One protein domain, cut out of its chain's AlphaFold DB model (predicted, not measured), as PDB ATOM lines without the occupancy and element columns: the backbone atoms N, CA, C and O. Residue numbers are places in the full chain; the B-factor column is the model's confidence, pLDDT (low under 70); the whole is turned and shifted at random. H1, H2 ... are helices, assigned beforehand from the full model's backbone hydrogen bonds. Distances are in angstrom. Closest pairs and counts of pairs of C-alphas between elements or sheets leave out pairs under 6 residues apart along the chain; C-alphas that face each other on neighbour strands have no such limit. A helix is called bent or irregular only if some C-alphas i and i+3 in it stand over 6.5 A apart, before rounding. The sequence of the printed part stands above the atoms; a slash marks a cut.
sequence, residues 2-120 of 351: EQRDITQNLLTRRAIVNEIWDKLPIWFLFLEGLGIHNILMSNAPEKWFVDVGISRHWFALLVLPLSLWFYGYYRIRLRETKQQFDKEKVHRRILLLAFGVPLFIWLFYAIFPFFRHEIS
ATOM      1  N   GLU A   2     -58.358 -21.482 174.980       40.91
ATOM      2  CA  GLU A   2     -59.658 -20.871 174.703       40.91
ATOM      3  C   GLU A   2     -60.822 -21.593 175.397       40.91
ATOM      4  O   GLU A   2     -60.954 -22.812 175.347       40.91
ATOM      5  N   GLN A   3     -61.758 -20.814 175.938       44.00
ATOM      6  CA  GLN A   3     -63.053 -21.266 176.466       44.00
ATOM      7  C   GLN A   3     -63.902 -22.089 175.475       44.00
ATOM      8  O   GLN A   3     -64.828 -22.793 175.890       44.00
ATOM      9  N   ARG A   4     -63.581 -22.039 174.173       45.38
ATOM     10  CA  ARG A   4     -64.198 -22.883 173.141       45.38
ATOM     11  C   ARG A   4     -63.944 -24.381 173.369       45.38
ATOM     12  O   ARG A   4     -64.865 -25.162 173.122       45.38
ATOM     13  N   ASP A   5     -62.801 -24.776 173.936       50.03
ATOM     14  CA  ASP A   5     -62.446 -26.195 174.128       50.03
ATOM     15  C   ASP A   5     -63.269 -26.893 175.222       50.03
ATOM     16  O   ASP A   5     -63.606 -28.074 175.116       50.03
ATOM     17  N   ILE A   6     -63.669 -26.176 176.277       48.31
ATOM     18  CA  ILE A   6     -64.398 -26.785 177.406       48.31
ATOM     19  C   ILE A   6     -65.846 -27.116 177.015       48.31
ATOM     20  O   ILE A   6     -66.380 -28.155 177.405       48.31
ATOM     21  N   THR A   7     -66.478 -26.276 176.188       49.84
ATOM     22  CA  THR A   7     -67.859 -26.510 175.729       49.84
ATOM     23  C   THR A   7     -67.922 -27.597 174.650       49.84
ATOM     24  O   THR A   7     -68.884 -28.365 174.614       49.84
ATOM     25  N   GLN A   8     -66.897 -27.707 173.793       51.62
ATOM     26  CA  GLN A   8     -66.795 -28.813 172.836       51.62
ATOM     27  C   GLN A   8     -66.594 -30.156 173.543       51.62
ATOM     28  O   GLN A   8     -67.210 -31.144 173.143       51.62
ATOM     29  N   ASN A   9     -65.838 -30.179 174.646       56.09
ATOM     30  CA  ASN A   9     -65.612 -31.400 175.414       56.09
ATOM     31  C   ASN A   9     -66.903 -32.034 175.951       56.09
ATOM     32  O   ASN A   9     -67.026 -33.252 175.865       56.09
ATOM     33  N   LEU A  10     -67.902 -31.251 176.382       56.44
ATOM     34  CA  LEU A  10     -69.204 -31.762 176.857       56.44
ATOM     35  C   LEU A  10     -70.040 -32.470 175.776       56.44
ATOM     36  O   LEU A  10     -70.963 -33.211 176.100       56.44
ATOM     37  N   LEU A  11     -69.736 -32.240 174.497       63.34
ATOM     38  CA  LEU A  11     -70.445 -32.833 173.359       63.34
ATOM     39  C   LEU A  11     -69.645 -33.945 172.685       63.34
ATOM     40  O   LEU A  11     -70.110 -34.538 171.711       63.34
ATOM     41  N   THR A  12     -68.442 -34.229 173.179       79.94
ATOM     42  CA  THR A  12     -67.699 -35.393 172.711       79.94
ATOM     43  C   THR A  12     -68.475 -36.654 173.072       79.94
ATOM     44  O   THR A  12     -69.107 -36.740 174.128       79.94
ATOM     45  N   ARG A  13     -68.393 -37.676 172.212       81.94
ATOM     46  CA  ARG A  13     -68.985 -38.994 172.497       81.94
ATOM     47  C   ARG A  13     -68.550 -39.512 173.872       81.94
ATOM     48  O   ARG A  13     -69.367 -40.047 174.607       81.94
ATOM     49  N   ARG A  14     -67.285 -39.280 174.241       87.88
ATOM     50  CA  ARG A  14     -66.728 -39.665 175.542       87.88
ATOM     51  C   ARG A  14     -67.412 -38.952 176.710       87.88
ATOM     52  O   ARG A  14     -67.736 -39.609 177.689       87.88
ATOM     53  N   ALA A  15     -67.667 -37.648 176.614       87.31
ATOM     54  CA  ALA A  15     -68.364 -36.924 177.676       87.31
ATOM     55  C   ALA A  15     -69.824 -37.357 177.828       87.31
ATOM     56  O   ALA A  15     -70.293 -37.465 178.953       87.31
ATOM     57  N   ILE A  16     -70.518 -37.661 176.726       88.88
ATOM     58  CA  ILE A  16     -71.890 -38.187 176.780       88.88
ATOM     59  C   ILE A  16     -71.911 -39.559 177.458       88.88
ATOM     60  O   ILE A  16     -72.726 -39.785 178.346       88.88
ATOM     61  N   VAL A  17     -70.997 -40.459 177.083       93.00
ATOM     62  CA  VAL A  17     -70.889 -41.787 177.708       93.00
ATOM     63  C   VAL A  17     -70.574 -41.664 179.198       93.00
ATOM     64  O   VAL A  17     -71.225 -42.323 180.002       93.00
ATOM     65  N   ASN A  18     -69.641 -40.789 179.575       93.50
ATOM     66  CA  ASN A  18     -69.324 -40.541 180.979       93.50
ATOM     67  C   ASN A  18     -70.519 -39.950 181.736       93.50
ATOM     68  O   ASN A  18     -70.808 -40.389 182.836       93.50
ATOM     69  N   GLU A  19     -71.253 -39.003 181.150       93.56
ATOM     70  CA  GLU A  19     -72.440 -38.412 181.774       93.56
ATOM     71  C   GLU A  19     -73.558 -39.448 181.962       93.56
ATOM     72  O   GLU A  19     -74.194 -39.479 183.015       93.56
ATOM     73  N   ILE A  20     -73.775 -40.322 180.972       95.88
ATOM     74  CA  ILE A  20     -74.716 -41.443 181.086       95.88
ATOM     75  C   ILE A  20     -74.269 -42.398 182.184       95.88
ATOM     76  O   ILE A  20     -75.080 -42.764 183.025       95.88
ATOM     77  N   TRP A  21     -72.990 -42.773 182.204       96.56
ATOM     78  CA  TRP A  21     -72.455 -43.682 183.209       96.56
ATOM     79  C   TRP A  21     -72.520 -43.085 184.613       96.56
ATOM     80  O   TRP A  21     -73.069 -43.715 185.499       96.56
ATOM     81  N   ASP A  22     -72.042 -41.862 184.828       95.94
ATOM     82  CA  ASP A  22     -71.987 -41.219 186.147       95.94
ATOM     83  C   ASP A  22     -73.376 -40.913 186.722       95.94
ATOM     84  O   ASP A  22     -73.532 -40.717 187.934       95.94
ATOM     85  N   LYS A  23     -74.387 -40.801 185.849       97.00
ATOM     86  CA  LYS A  23     -75.788 -40.532 186.196       97.00
ATOM     87  C   LYS A  23     -76.711 -41.660 185.751       97.00
ATOM     88  O   LYS A  23     -77.891 -41.404 185.502       97.00
ATOM     89  N   LEU A  24     -76.203 -42.893 185.699       98.38
ATOM     90  CA  LEU A  24     -76.929 -44.034 185.144       98.38
ATOM     91  C   LEU A  24     -78.346 -44.197 185.713       98.38
ATOM     92  O   LEU A  24     -79.249 -44.369 184.906       98.38
ATOM     93  N   PRO A  25     -78.615 -44.049 187.027       98.31
ATOM     94  CA  PRO A  25     -79.975 -44.202 187.549       98.31
ATOM     95  C   PRO A  25     -80.968 -43.143 187.032       98.31
ATOM     96  O   PRO A  25     -82.151 -43.413 186.871       98.31
ATOM     97  N   ILE A  26     -80.498 -41.926 186.740       97.94
ATOM     98  CA  ILE A  26     -81.339 -40.850 186.187       97.94
ATOM     99  C   ILE A  26     -81.575 -41.067 184.692       97.94
ATOM    100  O   ILE A  26     -82.685 -40.869 184.204       97.94
ATOM    101  N   TRP A  27     -80.532 -41.477 183.966       98.12
ATOM    102  CA  TRP A  27     -80.656 -41.828 182.555       98.12
ATOM    103  C   TRP A  27     -81.496 -43.075 182.344       98.12
ATOM    104  O   TRP A  27     -82.245 -43.106 181.379       98.12
ATOM    105  N   PHE A  28     -81.413 -44.055 183.240       98.25
ATOM    106  CA  PHE A  28     -82.219 -45.265 183.194       98.25
ATOM    107  C   PHE A  28     -83.708 -44.921 183.134       98.25
ATOM    108  O   PHE A  28     -84.345 -45.331 182.180       98.25
ATOM    109  N   LEU A  29     -84.225 -44.075 184.036       97.81
ATOM    110  CA  LEU A  29     -85.640 -43.663 184.018       97.81
ATOM    111  C   LEU A  29     -86.059 -43.082 182.658       97.81
ATOM    112  O   LEU A  29     -87.111 -43.405 182.118       97.81
ATOM    113  N   PHE A  30     -85.219 -42.234 182.067       97.62
ATOM    114  CA  PHE A  30     -85.520 -41.644 180.764       97.62
ATOM    115  C   PHE A  30     -85.405 -42.650 179.609       97.62
ATOM    116  O   PHE A  30     -86.247 -42.659 178.714       97.62
ATOM    117  N   LEU A  31     -84.372 -43.494 179.613       97.31
ATOM    118  CA  LEU A  31     -84.122 -44.492 178.572       97.31
ATOM    119  C   LEU A  31     -85.137 -45.633 178.615       97.31
ATOM    120  O   LEU A  31     -85.575 -46.077 177.559       97.31
ATOM    121  N   GLU A  32     -85.530 -46.074 179.806       96.56
ATOM    122  CA  GLU A  32     -86.636 -47.001 180.030       96.56
ATOM    123  C   GLU A  32     -87.912 -46.418 179.436       96.56
ATOM    124  O   GLU A  32     -88.544 -47.052 178.590       96.56
ATOM    125  N   GLY A  33     -88.220 -45.161 179.764       96.12
ATOM    126  CA  GLY A  33     -89.407 -44.526 179.228       96.12
ATOM    127  C   GLY A  33     -89.393 -44.358 177.710       96.12
ATOM    128  O   GLY A  33     -90.394 -44.613 177.040       96.12
ATOM    129  N   LEU A  34     -88.253 -43.988 177.128       97.19
ATOM    130  CA  LEU A  34     -88.096 -43.969 175.675       97.19
ATOM    131  C   LEU A  34     -88.215 -45.364 175.053       97.19
ATOM    132  O   LEU A  34     -88.800 -45.497 173.979       97.19
ATOM    133  N   GLY A  35     -87.663 -46.388 175.704       96.88
ATOM    134  CA  GLY A  35     -87.704 -47.773 175.248       96.88
ATOM    135  C   GLY A  35     -89.125 -48.323 175.221       96.88
ATOM    136  O   GLY A  35     -89.562 -48.826 174.188       96.88
ATOM    137  N   ILE A  36     -89.873 -48.154 176.315       95.44
ATOM    138  CA  ILE A  36     -91.285 -48.550 176.420       95.44
ATOM    139  C   ILE A  36     -92.127 -47.793 175.392       95.44
ATOM    140  O   ILE A  36     -92.925 -48.399 174.681       95.44
ATOM    141  N   HIS A  37     -91.916 -46.480 175.255       96.38
ATOM    142  CA  HIS A  37     -92.605 -45.668 174.249       96.38
ATOM    143  C   HIS A  37     -92.329 -46.160 172.827       96.38
ATOM    144  O   HIS A  37     -93.256 -46.348 172.040       96.38
ATOM    145  N   ASN A  38     -91.065 -46.430 172.493       96.75
ATOM    146  CA  ASN A  38     -90.710 -46.986 171.192       96.75
ATOM    147  C   ASN A  38     -91.403 -48.331 170.955       96.75
ATOM    148  O   ASN A  38     -92.026 -48.495 169.911       96.75
ATOM    149  N   ILE A  39     -91.353 -49.239 171.931       95.75
ATOM    150  CA  ILE A  39     -92.009 -50.549 171.884       95.75
ATOM    151  C   ILE A  39     -93.518 -50.413 171.643       95.75
ATOM    152  O   ILE A  39     -94.064 -51.080 170.762       95.75
ATOM    153  N   LEU A  40     -94.196 -49.535 172.383       94.50
ATOM    154  CA  LEU A  40     -95.633 -49.296 172.235       94.50
ATOM    155  C   LEU A  40     -95.974 -48.793 170.828       94.50
ATOM    156  O   LEU A  40     -96.970 -49.209 170.238       94.50
ATOM    157  N   MET A  41     -95.149 -47.909 170.266       96.25
ATOM    158  CA  MET A  41     -95.407 -47.350 168.941       96.25
ATOM    159  C   MET A  41     -95.074 -48.330 167.811       96.25
ATOM    160  O   MET A  41     -95.810 -48.390 166.822       96.25
ATOM    161  N   SER A  42     -93.989 -49.092 167.954       96.44
ATOM    162  CA  SER A  42     -93.377 -49.860 166.868       96.44
ATOM    163  C   SER A  42     -93.712 -51.349 166.886       96.44
ATOM    164  O   SER A  42     -93.814 -51.949 165.816       96.44
ATOM    165  N   ASN A  43     -93.897 -51.942 168.069       96.50
ATOM    166  CA  ASN A  43     -93.928 -53.392 168.245       96.50
ATOM    167  C   ASN A  43     -95.222 -53.937 168.859       96.50
ATOM    168  O   ASN A  43     -95.503 -55.123 168.687       96.50
ATOM    169  N   ALA A  44     -96.002 -53.123 169.571       95.06
ATOM    170  CA  ALA A  44     -97.268 -53.571 170.144       95.06
ATOM    171  C   ALA A  44     -98.329 -53.805 169.036       95.06
ATOM    172  O   ALA A  44     -98.562 -52.902 168.216       95.06
ATOM    173  N   PRO A  45     -98.970 -54.991 168.989       94.75
ATOM    174  CA  PRO A  45    -100.062 -55.285 168.066       94.75
ATOM    175  C   PRO A  45    -101.242 -54.322 168.183       94.75
ATOM    176  O   PRO A  45    -101.644 -53.967 169.290       94.75
ATOM    177  N   GLU A  46    -101.850 -53.939 167.053       94.06
ATOM    178  CA  GLU A  46    -102.993 -53.002 167.074       94.06
ATOM    179  C   GLU A  46    -104.187 -53.548 167.869       94.06
ATOM    180  O   GLU A  46    -104.837 -52.801 168.598       94.06
ATOM    181  N   LYS A  47    -104.420 -54.866 167.801       94.62
ATOM    182  CA  LYS A  47    -105.504 -55.541 168.531       94.62
ATOM    183  C   LYS A  47    -105.494 -55.244 170.036       94.62
ATOM    184  O   LYS A  47    -106.550 -55.052 170.613       94.62
ATOM    185  N   TRP A  48    -104.318 -55.113 170.653       94.06
ATOM    186  CA  TRP A  48    -104.214 -54.885 172.096       94.06
ATOM    187  C   TRP A  48    -104.759 -53.516 172.513       94.06
ATOM    188  O   TRP A  48    -105.360 -53.380 173.574       94.06
ATOM    189  N   PHE A  49    -104.588 -52.504 171.662       94.88
ATOM    190  CA  PHE A  49    -105.150 -51.172 171.875       94.88
ATOM    191  C   PHE A  49    -106.674 -51.175 171.713       94.88
ATOM    192  O   PHE A  49    -107.382 -50.524 172.482       94.88
ATOM    193  N   VAL A  50    -107.176 -51.949 170.743       93.00
ATOM    194  CA  VAL A  50    -108.616 -52.162 170.529       93.00
ATOM    195  C   VAL A  50    -109.245 -52.864 171.732       93.00
ATOM    196  O   VAL A  50    -110.278 -52.403 172.209       93.00
ATOM    197  N   ASP A  51    -108.598 -53.902 172.265       90.50
ATOM    198  CA  ASP A  51    -109.085 -54.669 173.420       90.50
ATOM    199  C   ASP A  51    -109.216 -53.798 174.683       90.50
ATOM    200  O   ASP A  51    -110.150 -53.963 175.465       90.50
ATOM    201  N   VAL A  52    -108.305 -52.836 174.871       90.56
ATOM    202  CA  VAL A  52    -108.352 -51.868 175.986       90.56
ATOM    203  C   VAL A  52    -109.296 -50.689 175.690       90.56
ATOM    204  O   VAL A  52    -109.634 -49.917 176.584       90.56
ATOM    205  N   GLY A  53    -109.743 -50.526 174.442       93.81
ATOM    206  CA  GLY A  53    -110.603 -49.418 174.023       93.81
ATOM    207  C   GLY A  53    -109.892 -48.061 173.973       93.81
ATOM    208  O   GLY A  53    -110.546 -47.018 173.992       93.81
ATOM    209  N   ILE A  54    -108.555 -48.045 173.912       94.38
ATOM    210  CA  ILE A  54    -107.743 -46.822 173.910       94.38
ATOM    211  C   ILE A  54    -106.811 -46.840 172.705       94.38
ATOM    212  O   ILE A  54    -105.980 -47.732 172.563       94.38
ATOM    213  N   SER A  55    -106.891 -45.811 171.858       95.62
ATOM    214  CA  SER A  55    -106.012 -45.691 170.689       95.62
ATOM    215  C   SER A  55    -104.530 -45.700 171.076       95.62
ATOM    216  O   SER A  55    -104.116 -45.007 172.010       95.62
ATOM    217  N   ARG A  56    -103.710 -46.378 170.261       95.62
ATOM    218  CA  ARG A  56    -102.239 -46.361 170.327       95.62
ATOM    219  C   ARG A  56    -101.664 -44.957 170.517       95.62
ATOM    220  O   ARG A  56    -100.700 -44.783 171.253       95.62
ATOM    221  N   HIS A  57    -102.254 -43.935 169.898       95.38
ATOM    222  CA  HIS A  57    -101.740 -42.568 169.998       95.38
ATOM    223  C   HIS A  57    -101.826 -41.984 171.416       95.38
ATOM    224  O   HIS A  57    -100.971 -41.180 171.771       95.38
ATOM    225  N   TRP A  58    -102.786 -42.405 172.242       96.12
ATOM    226  CA  TRP A  58    -102.873 -41.959 173.636       96.12
ATOM    227  C   TRP A  58    -101.757 -42.544 174.500       96.12
ATOM    228  O   TRP A  58    -101.244 -41.858 175.382       96.12
ATOM    229  N   PHE A  59    -101.309 -43.767 174.200       95.50
ATOM    230  CA  PHE A  59    -100.182 -44.391 174.899       95.50
ATOM    231  C   PHE A  59     -98.865 -43.633 174.683       95.50
ATOM    232  O   PHE A  59     -97.958 -43.728 175.505       95.50
ATOM    233  N   ALA A  60     -98.765 -42.810 173.633       93.69
ATOM    234  CA  ALA A  60     -97.608 -41.944 173.421       93.69
ATOM    235  C   ALA A  60     -97.405 -40.913 174.542       93.69
ATOM    236  O   ALA A  60     -96.297 -40.416 174.730       93.69
ATOM    237  N   LEU A  61     -98.462 -40.581 175.292       94.94
ATOM    238  CA  LEU A  61     -98.388 -39.632 176.400       94.94
ATOM    239  C   LEU A  61     -97.748 -40.235 177.655       94.94
ATOM    240  O   LEU A  61     -97.304 -39.482 178.520       94.94
ATOM    241  N   LEU A  62     -97.645 -41.566 177.744       95.81
ATOM    242  CA  LEU A  62     -97.095 -42.259 178.913       95.81
ATOM    243  C   LEU A  62     -95.616 -41.936 179.168       95.81
ATOM    244  O   LEU A  62     -95.139 -42.086 180.285       95.81
ATOM    245  N   VAL A  63     -94.891 -41.440 178.162       96.75
ATOM    246  CA  VAL A  63     -93.492 -40.993 178.304       96.75
ATOM    247  C   VAL A  63     -93.348 -39.622 178.964       96.75
ATOM    248  O   VAL A  63     -92.291 -39.300 179.510       96.75
ATOM    249  N   LEU A  64     -94.401 -38.799 178.941       96.75
ATOM    250  CA  LEU A  64     -94.326 -37.408 179.384       96.75
ATOM    251  C   LEU A  64     -93.934 -37.251 180.859       96.75
ATOM    252  O   LEU A  64     -93.092 -36.389 181.127       96.75
ATOM    253  N   PRO A  65     -94.465 -38.040 181.817       97.31
ATOM    254  CA  PRO A  65     -94.072 -37.925 183.217       97.31
ATOM    255  C   PRO A  65     -92.560 -38.086 183.425       97.31
ATOM    256  O   PRO A  65     -91.926 -37.204 184.009       97.31
ATOM    257  N   LEU A  66     -91.940 -39.144 182.889       97.69
ATOM    258  CA  LEU A  66     -90.493 -39.356 183.037       97.69
ATOM    259  C   LEU A  66     -89.667 -38.322 182.259       97.69
ATOM    260  O   LEU A  66     -88.642 -37.850 182.763       97.69
ATOM    261  N   SER A  67     -90.140 -37.876 181.091       98.19
ATOM    262  CA  SER A  67     -89.537 -36.754 180.362       98.19
ATOM    263  C   SER A  67     -89.536 -35.454 181.176       98.19
ATOM    264  O   SER A  67     -88.541 -34.726 181.162       98.19
ATOM    265  N   LEU A  68     -90.610 -35.161 181.918       98.38
ATOM    266  CA  LEU A  68     -90.701 -33.990 182.797       98.38
ATOM    267  C   LEU A  68     -89.704 -34.073 183.956       98.38
ATOM    268  O   LEU A  68     -89.024 -33.084 184.242       98.38
ATOM    269  N   TRP A  69     -89.568 -35.241 184.584       98.50
ATOM    270  CA  TRP A  69     -88.587 -35.472 185.648       98.50
ATOM    271  C   TRP A  69     -87.147 -35.312 185.158       98.50
ATOM    272  O   TRP A  69     -86.352 -34.587 185.766       98.50
ATOM    273  N   PHE A  70     -86.828 -35.916 184.014       98.38
ATOM    274  CA  PHE A  70     -85.525 -35.798 183.366       98.38
ATOM    275  C   PHE A  70     -85.207 -34.347 182.978       98.38
ATOM    276  O   PHE A  70     -84.124 -33.828 183.270       98.38
ATOM    277  N   TYR A  71     -86.173 -33.647 182.380       98.44
ATOM    278  CA  TYR A  71     -86.055 -32.227 182.071       98.44
ATOM    279  C   TYR A  71     -85.840 -31.386 183.338       98.44
ATOM    280  O   TYR A  71     -84.942 -30.544 183.362       98.44
ATOM    281  N   GLY A  72     -86.608 -31.630 184.404       98.12
ATOM    282  CA  GLY A  72     -86.474 -30.946 185.690       98.12
ATOM    283  C   GLY A  72     -85.076 -31.109 186.293       98.12
ATOM    284  O   GLY A  72     -84.450 -30.119 186.683       98.12
ATOM    285  N   TYR A  73     -84.545 -32.334 186.274       97.81
ATOM    286  CA  TYR A  73     -83.178 -32.653 186.688       97.81
ATOM    287  C   TYR A  73     -82.133 -31.808 185.947       97.81
ATOM    288  O   TYR A  73     -81.360 -31.064 186.565       97.81
ATOM    289  N   TYR A  74     -82.139 -31.847 184.613       97.12
ATOM    290  CA  TYR A  74     -81.153 -31.113 183.820       97.12
ATOM    291  C   TYR A  74     -81.367 -29.601 183.844       97.12
ATOM    292  O   TYR A  74     -80.396 -28.841 183.795       97.12
ATOM    293  N   ARG A  75     -82.612 -29.134 183.982       96.69
ATOM    294  CA  ARG A  75     -82.918 -27.708 184.113       96.69
ATOM    295  C   ARG A  75     -82.293 -27.126 185.374       96.69
ATOM    296  O   ARG A  75     -81.748 -26.021 185.308       96.69
ATOM    297  N   ILE A  76     -82.354 -27.851 186.488       96.25
ATOM    298  CA  ILE A  76     -81.736 -27.447 187.754       96.25
ATOM    299  C   ILE A  76     -80.207 -27.456 187.629       96.25
ATOM    300  O   ILE A  76     -79.581 -26.434 187.913       96.25
ATOM    301  N   ARG A  77     -79.598 -28.523 187.087       94.88
ATOM    302  CA  ARG A  77     -78.137 -28.559 186.844       94.88
ATOM    303  C   ARG A  77     -77.649 -27.402 185.977       94.88
ATOM    304  O   ARG A  77     -76.626 -26.786 186.271       94.88
ATOM    305  N   LEU A  78     -78.391 -27.083 184.920       93.38
ATOM    306  CA  LEU A  78     -78.074 -25.978 184.021       93.38
ATOM    307  C   LEU A  78     -78.157 -24.609 184.717       93.38
ATOM    308  O   LEU A  78     -77.400 -23.695 184.384       93.38
ATOM    309  N   ARG A  79     -79.067 -24.438 185.683       94.75
ATOM    310  CA  ARG A  79     -79.138 -23.203 186.481       94.75
ATOM    311  C   ARG A  79     -77.901 -23.050 187.360       94.75
ATOM    312  O   ARG A  79     -77.311 -21.974 187.364       94.75
ATOM    313  N   GLU A  80     -77.487 -24.124 188.020       92.00
ATOM    314  CA  GLU A  80     -76.410 -24.118 189.019       92.00
ATOM    315  C   GLU A  80     -74.995 -24.123 188.444       92.00
ATOM    316  O   GLU A  80     -74.050 -23.730 189.128       92.00
ATOM    317  N   THR A  81     -74.819 -24.562 187.197       89.62
ATOM    318  CA  THR A  81     -73.487 -24.577 186.593       89.62
ATOM    319  C   THR A  81     -72.897 -23.163 186.506       89.62
ATOM    320  O   THR A  81     -73.530 -22.222 186.006       89.62
ATOM    321  N   LYS A  82     -71.658 -23.030 186.994       91.31
ATOM    322  CA  LYS A  82     -70.836 -21.809 186.905       91.31
ATOM    323  C   LYS A  82     -70.055 -21.717 185.592       91.31
ATOM    324  O   LYS A  82     -69.375 -20.723 185.354       91.31
ATOM    325  N   GLN A  83     -70.111 -22.756 184.762       84.94
ATOM    326  CA  GLN A  83     -69.399 -22.777 183.491       84.94
ATOM    327  C   GLN A  83     -69.959 -21.705 182.544       84.94
ATOM    328  O   GLN A  83     -71.171 -21.504 182.452       84.94
ATOM    329  N   GLN A  84     -69.056 -21.022 181.841       87.25
ATOM    330  CA  GLN A  84     -69.394 -19.987 180.868       87.25
ATOM    331  C   GLN A  84     -69.657 -20.635 179.506       87.25
ATOM    332  O   GLN A  84     -68.751 -20.810 178.698       87.25
ATOM    333  N   PHE A  85     -70.903 -21.033 179.274       87.38
ATOM    334  CA  PHE A  85     -71.390 -21.482 177.973       87.38
ATOM    335  C   PHE A  85     -72.784 -20.910 177.711       87.38
ATOM    336  O   PHE A  85     -73.452 -20.413 178.620       87.38
ATOM    337  N   ASP A  86     -73.240 -21.005 176.464       92.19
ATOM    338  CA  ASP A  86     -74.581 -20.582 176.064       92.19
ATOM    339  C   ASP A  86     -75.651 -21.489 176.702       92.19
ATOM    340  O   ASP A  86     -75.974 -22.576 176.204       92.19
ATOM    341  N   LYS A  87     -76.176 -21.053 177.855       91.38
ATOM    342  CA  LYS A  87     -77.186 -21.791 178.621       91.38
ATOM    343  C   LYS A  87     -78.482 -21.968 177.835       91.38
ATOM    344  O   LYS A  87     -79.131 -22.994 178.002       91.38
ATOM    345  N   GLU A  88     -78.838 -21.027 176.966       94.94
ATOM    346  CA  GLU A  88     -80.052 -21.101 176.153       94.94
ATOM    347  C   GLU A  88     -79.928 -22.200 175.092       94.94
ATOM    348  O   GLU A  88     -80.816 -23.043 174.937       94.94
ATOM    349  N   LYS A  89     -78.772 -22.292 174.430       93.25
ATOM    350  CA  LYS A  89     -78.493 -23.384 173.488       93.25
ATOM    351  C   LYS A  89     -78.519 -24.758 174.158       93.25
ATOM    352  O   LYS A  89     -79.075 -25.702 173.595       93.25
ATOM    353  N   VAL A  90     -77.936 -24.893 175.352       90.94
ATOM    354  CA  VAL A  90     -77.985 -26.154 176.116       90.94
ATOM    355  C   VAL A  90     -79.413 -26.461 176.568       90.94
ATOM    356  O   VAL A  90     -79.858 -27.601 176.453       90.94
ATOM    357  N   HIS A  91     -80.164 -25.450 176.998       94.69
ATOM    358  CA  HIS A  91     -81.560 -25.591 177.389       94.69
ATOM    359  C   HIS A  91     -82.435 -26.155 176.263       94.69
ATOM    360  O   HIS A  91     -83.132 -27.149 176.473       94.69
ATOM    361  N   ARG A  92     -82.339 -25.586 175.055       96.69
ATOM    362  CA  ARG A  92     -83.068 -26.070 173.870       96.69
ATOM    363  C   ARG A  92     -82.727 -27.514 173.525       96.69
ATOM    364  O   ARG A  92     -83.604 -28.268 173.125       96.69
ATOM    365  N   ARG A  93     -81.469 -27.925 173.714       94.50
ATOM    366  CA  ARG A  93     -81.048 -29.319 173.506       94.50
ATOM    367  C   ARG A  93     -81.641 -30.265 174.542       94.50
ATOM    368  O   ARG A  93     -82.056 -31.352 174.167       94.50
ATOM    369  N   ILE A  94     -81.714 -29.853 175.807       94.69
ATOM    370  CA  ILE A  94     -82.385 -30.637 176.855       94.69
ATOM    371  C   ILE A  94     -83.877 -30.776 176.530       94.69
ATOM    372  O   ILE A  94     -84.408 -31.871 176.646       94.69
ATOM    373  N   LEU A  95     -84.542 -29.705 176.079       97.38
ATOM    374  CA  LEU A  95     -85.944 -29.759 175.640       97.38
ATOM    375  C   LEU A  95     -86.138 -30.694 174.440       97.38
ATOM    376  O   LEU A  95     -87.033 -31.537 174.452       97.38
ATOM    377  N   LEU A  96     -85.278 -30.575 173.425       97.06
ATOM    378  CA  LEU A  96     -85.302 -31.444 172.251       97.06
ATOM    379  C   LEU A  96     -85.089 -32.909 172.641       97.06
ATOM    380  O   LEU A  96     -85.788 -33.776 172.137       97.06
ATOM    381  N   LEU A  97     -84.157 -33.186 173.553       96.19
ATOM    382  CA  LEU A  97     -83.918 -34.536 174.044       96.19
ATOM    383  C   LEU A  97     -85.126 -35.059 174.831       96.19
ATOM    384  O   LEU A  97     -85.653 -36.109 174.493       96.19
ATOM    385  N   ALA A  98     -85.590 -34.317 175.838       97.00
ATOM    386  CA  ALA A  98     -86.639 -34.763 176.751       97.00
ATOM    387  C   ALA A  98     -88.006 -34.927 176.069       97.00
ATOM    388  O   ALA A  98     -88.726 -35.867 176.388       97.00
ATOM    389  N   PHE A  99     -88.364 -34.042 175.134       98.06
ATOM    390  CA  PHE A  99     -89.702 -34.012 174.523       98.06
ATOM    391  C   PHE A  99     -89.681 -34.201 173.008       98.06
ATOM    392  O   PHE A  99     -90.554 -34.866 172.458       98.06
ATOM    393  N   GLY A 100     -88.670 -33.661 172.328       98.00
ATOM    394  CA  GLY A 100     -88.540 -33.798 170.878       98.00
ATOM    395  C   GLY A 100     -88.256 -35.232 170.430       98.00
ATOM    396  O   GLY A 100     -88.838 -35.667 169.444       98.00
ATOM    397  N   VAL A 101     -87.427 -35.991 171.155       97.88
ATOM    398  CA  VAL A 101     -87.147 -37.402 170.828       97.88
ATOM    399  C   VAL A 101     -88.391 -38.291 170.982       97.88
ATOM    400  O   VAL A 101     -88.724 -38.969 170.010       97.88
ATOM    401  N   PRO A 102     -89.134 -38.283 172.112       98.06
ATOM    402  CA  PRO A 102     -90.380 -39.047 172.193       98.06
ATOM    403  C   PRO A 102     -91.420 -38.624 171.145       98.06
ATOM    404  O   PRO A 102     -92.065 -39.484 170.539       98.06
ATOM    405  N   LEU A 103     -91.548 -37.315 170.884       97.88
ATOM    406  CA  LEU A 103     -92.443 -36.798 169.847       97.88
ATOM    407  C   LEU A 103     -92.039 -37.307 168.459       97.88
ATOM    408  O   LEU A 103     -92.898 -37.726 167.691       97.88
ATOM    409  N   PHE A 104     -90.743 -37.306 168.151       98.12
ATOM    410  CA  PHE A 104     -90.219 -37.829 166.894       98.12
ATOM    411  C   PHE A 104     -90.505 -39.324 166.739       98.12
ATOM    412  O   PHE A 104     -90.963 -39.730 165.677       98.12
ATOM    413  N   ILE A 105     -90.299 -40.132 167.788       98.00
ATOM    414  CA  ILE A 105     -90.632 -41.567 167.775       98.00
ATOM    415  C   ILE A 105     -92.114 -41.761 167.435       98.00
ATOM    416  O   ILE A 105     -92.445 -42.529 166.534       98.00
ATOM    417  N   TRP A 106     -93.005 -41.038 168.118       97.62
ATOM    418  CA  TRP A 106     -94.443 -41.116 167.852       97.62
ATOM    419  C   TRP A 106     -94.789 -40.680 166.423       97.62
ATOM    420  O   TRP A 106     -95.445 -41.434 165.705       97.62
ATOM    421  N   LEU A 107     -94.308 -39.511 165.981       97.94
ATOM    422  CA  LEU A 107     -94.548 -38.992 164.630       97.94
ATOM    423  C   LEU A 107     -94.043 -39.953 163.555       97.94
ATOM    424  O   LEU A 107     -94.742 -40.192 162.576       97.94
ATOM    425  N   PHE A 108     -92.857 -40.530 163.744       98.06
ATOM    426  CA  PHE A 108     -92.265 -41.468 162.800       98.06
ATOM    427  C   PHE A 108     -93.183 -42.673 162.569       98.06
ATOM    428  O   PHE A 108     -93.535 -42.956 161.428       98.06
ATOM    429  N   TYR A 109     -93.650 -43.337 163.631       97.50
ATOM    430  CA  TYR A 109     -94.542 -44.495 163.485       97.50
ATOM    431  C   TYR A 109     -95.988 -44.125 163.152       97.50
ATOM    432  O   TYR A 109     -96.727 -44.978 162.655       97.50
ATOM    433  N   ALA A 110     -96.414 -42.886 163.410       95.62
ATOM    434  CA  ALA A 110     -97.705 -42.375 162.959       95.62
ATOM    435  C   ALA A 110     -97.716 -42.140 161.439       95.62
ATOM    436  O   ALA A 110     -98.663 -42.547 160.773       95.62
ATOM    437  N   ILE A 111     -96.655 -41.537 160.894       97.50
ATOM    438  CA  ILE A 111     -96.521 -41.223 159.461       97.50
ATOM    439  C   ILE A 111     -96.138 -42.467 158.652       97.50
ATOM    440  O   ILE A 111     -96.634 -42.662 157.544       97.50
ATOM    441  N   PHE A 112     -95.278 -43.324 159.202       97.19
ATOM    442  CA  PHE A 112     -94.741 -44.497 158.515       97.19
ATOM    443  C   PHE A 112     -95.127 -45.804 159.232       97.19
ATOM    444  O   PHE A 112     -94.267 -46.502 159.780       97.19
ATOM    445  N   PRO A 113     -96.419 -46.185 159.233       95.38
ATOM    446  CA  PRO A 113     -96.893 -47.372 159.946       95.38
ATOM    447  C   PRO A 113     -96.309 -48.686 159.407       95.38
ATOM    448  O   PRO A 113     -96.268 -49.669 160.137       95.38
ATOM    449  N   PHE A 114     -95.805 -48.712 158.171       96.19
ATOM    450  CA  PHE A 114     -95.174 -49.897 157.578       96.19
ATOM    451  C   PHE A 114     -93.819 -50.269 158.209       96.19
ATOM    452  O   PHE A 114     -93.344 -51.378 157.994       96.19
ATOM    453  N   PHE A 115     -93.196 -49.381 158.999       96.06
ATOM    454  CA  PHE A 115     -92.011 -49.722 159.802       96.06
ATOM    455  C   PHE A 115     -92.355 -50.407 161.130       96.06
ATOM    456  O   PHE A 115     -91.450 -50.745 161.897       96.06
ATOM    457  N   ARG A 116     -93.642 -50.584 161.445       96.19
ATOM    458  CA  ARG A 116     -94.060 -51.322 162.638       96.19
ATOM    459  C   ARG A 116     -93.800 -52.809 162.420       96.19
ATOM    460  O   ARG A 116     -94.079 -53.351 161.353       96.19
ATOM    461  N   HIS A 117     -93.281 -53.465 163.447       95.44
ATOM    462  CA  HIS A 117     -93.034 -54.899 163.441       95.44
ATOM    463  C   HIS A 117     -93.598 -55.502 164.714       95.44
ATOM    464  O   HIS A 117     -93.004 -55.368 165.783       95.44
ATOM    465  N   GLU A 118     -94.759 -56.136 164.597       95.25
ATOM    466  CA  GLU A 118     -95.456 -56.698 165.745       95.25
ATOM    467  C   GLU A 118     -94.659 -57.842 166.375       95.25
ATOM    468  O   GLU A 118     -94.236 -58.782 165.700       95.25
ATOM    469  N   ILE A 119     -94.459 -57.761 167.690       94.50
ATOM    470  CA  ILE A 119     -93.772 -58.789 168.470       94.50
ATOM    471  C   ILE A 119     -94.813 -59.556 169.288       94.50
ATOM    472  O   ILE A 119     -95.741 -58.985 169.859       94.50
ATOM    473  N   SER A 120     -94.665 -60.879 169.354       93.81
ATOM    474  CA  SER A 120     -95.565 -61.722 170.145       93.81
ATOM    475  C   SER A 120     -95.407 -61.481 171.655       93.81
ATOM    476  O   SER A 120     -94.305 -61.219 172.142       93.81
TER     477      SER A 120
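Overview. This is residues 2 to 120 of the 351 residues of the protein "Carotenoid biosynthesis protein" of Myxococcales bacterium (UniProt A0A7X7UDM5). H5 and the bent H6 form a long helical hairpin, and H3 packs along H5 and H6b, making a rod-like, up-and-down bundle of H3, H5 and H6b. The short H4 sits at one end of the rod, while H1 and H2 lie toward the other, where residues 11 to 17 stand free. The printed part has 119 residues with six named helices, H1 to H6 in order, and no named strand: all helix. It is loose, with a radius of gyration of the C-alphas of 17.3 A, and spans 58 by 24 by 23 A.

Arrangement. H1, residues 4 to 9, is close to but not clearly touching H2, residues 13 to 22; their closest C-alphas, of Asn 9 and Ala 15, are 6.6 A apart. H3, residues 24 to 42, touches H5, residues 56 to 80, at a shallow tilt of 23 degrees, opposite ways, with the C-alphas of Gly 33 and Val 63 closest at 5.5 A. H4, residues 46 to 52, is close to but not clearly touching H5, its Phe 49 C-alpha 5.8 A from that of Arg 56. H6, residues 87 to 111, was assigned as one helix by its hydrogen bonds but is bent: C-alphas 98 and 101 are 6.5 A apart, and arms H6a, residues 87 to 98, and H6b, residues 101 to 111, stand at a steep tilt of 47 degrees. H5 and H6a form a hairpin, touching through H5 residues 67 to 78 alone, with C-alphas of Ser 67 and Ala 98 closest at 5.0 A. H3 touches H6b with residues 34 to 42 alone, closest at the C-alphas of Met 41 and Tyr 109, 6.2 A. Every O i to N i+4 pair is within hydrogen-bond range in H1, H2, H4, H6a and H6b, against 13 of 15 in H3 and 14 of 21 in H5.

Along the chain. H1 begins at C-alpha 4 (-64.198, -22.883, 173.141). H3 is 25.3 A long and H5 38.9 A, from C-alpha 56 (-102.239, -46.361, 170.327), with a kink of 32 degrees near residue 68; it is only just irregular, C-alphas 62 and 65 being 6.8 A apart. H6a is 16.2 A long and H6b 15.2 A, ending at C-alpha 111 (-96.521, -41.223, 159.461).

Size, cuts and confidence. The C-alphas of Glu 2 and Asp 51, the two farthest apart, are 59.9 A apart. The printed part has no cut and no long link. The model's pLDDT is under 70 at residues 2 to 11.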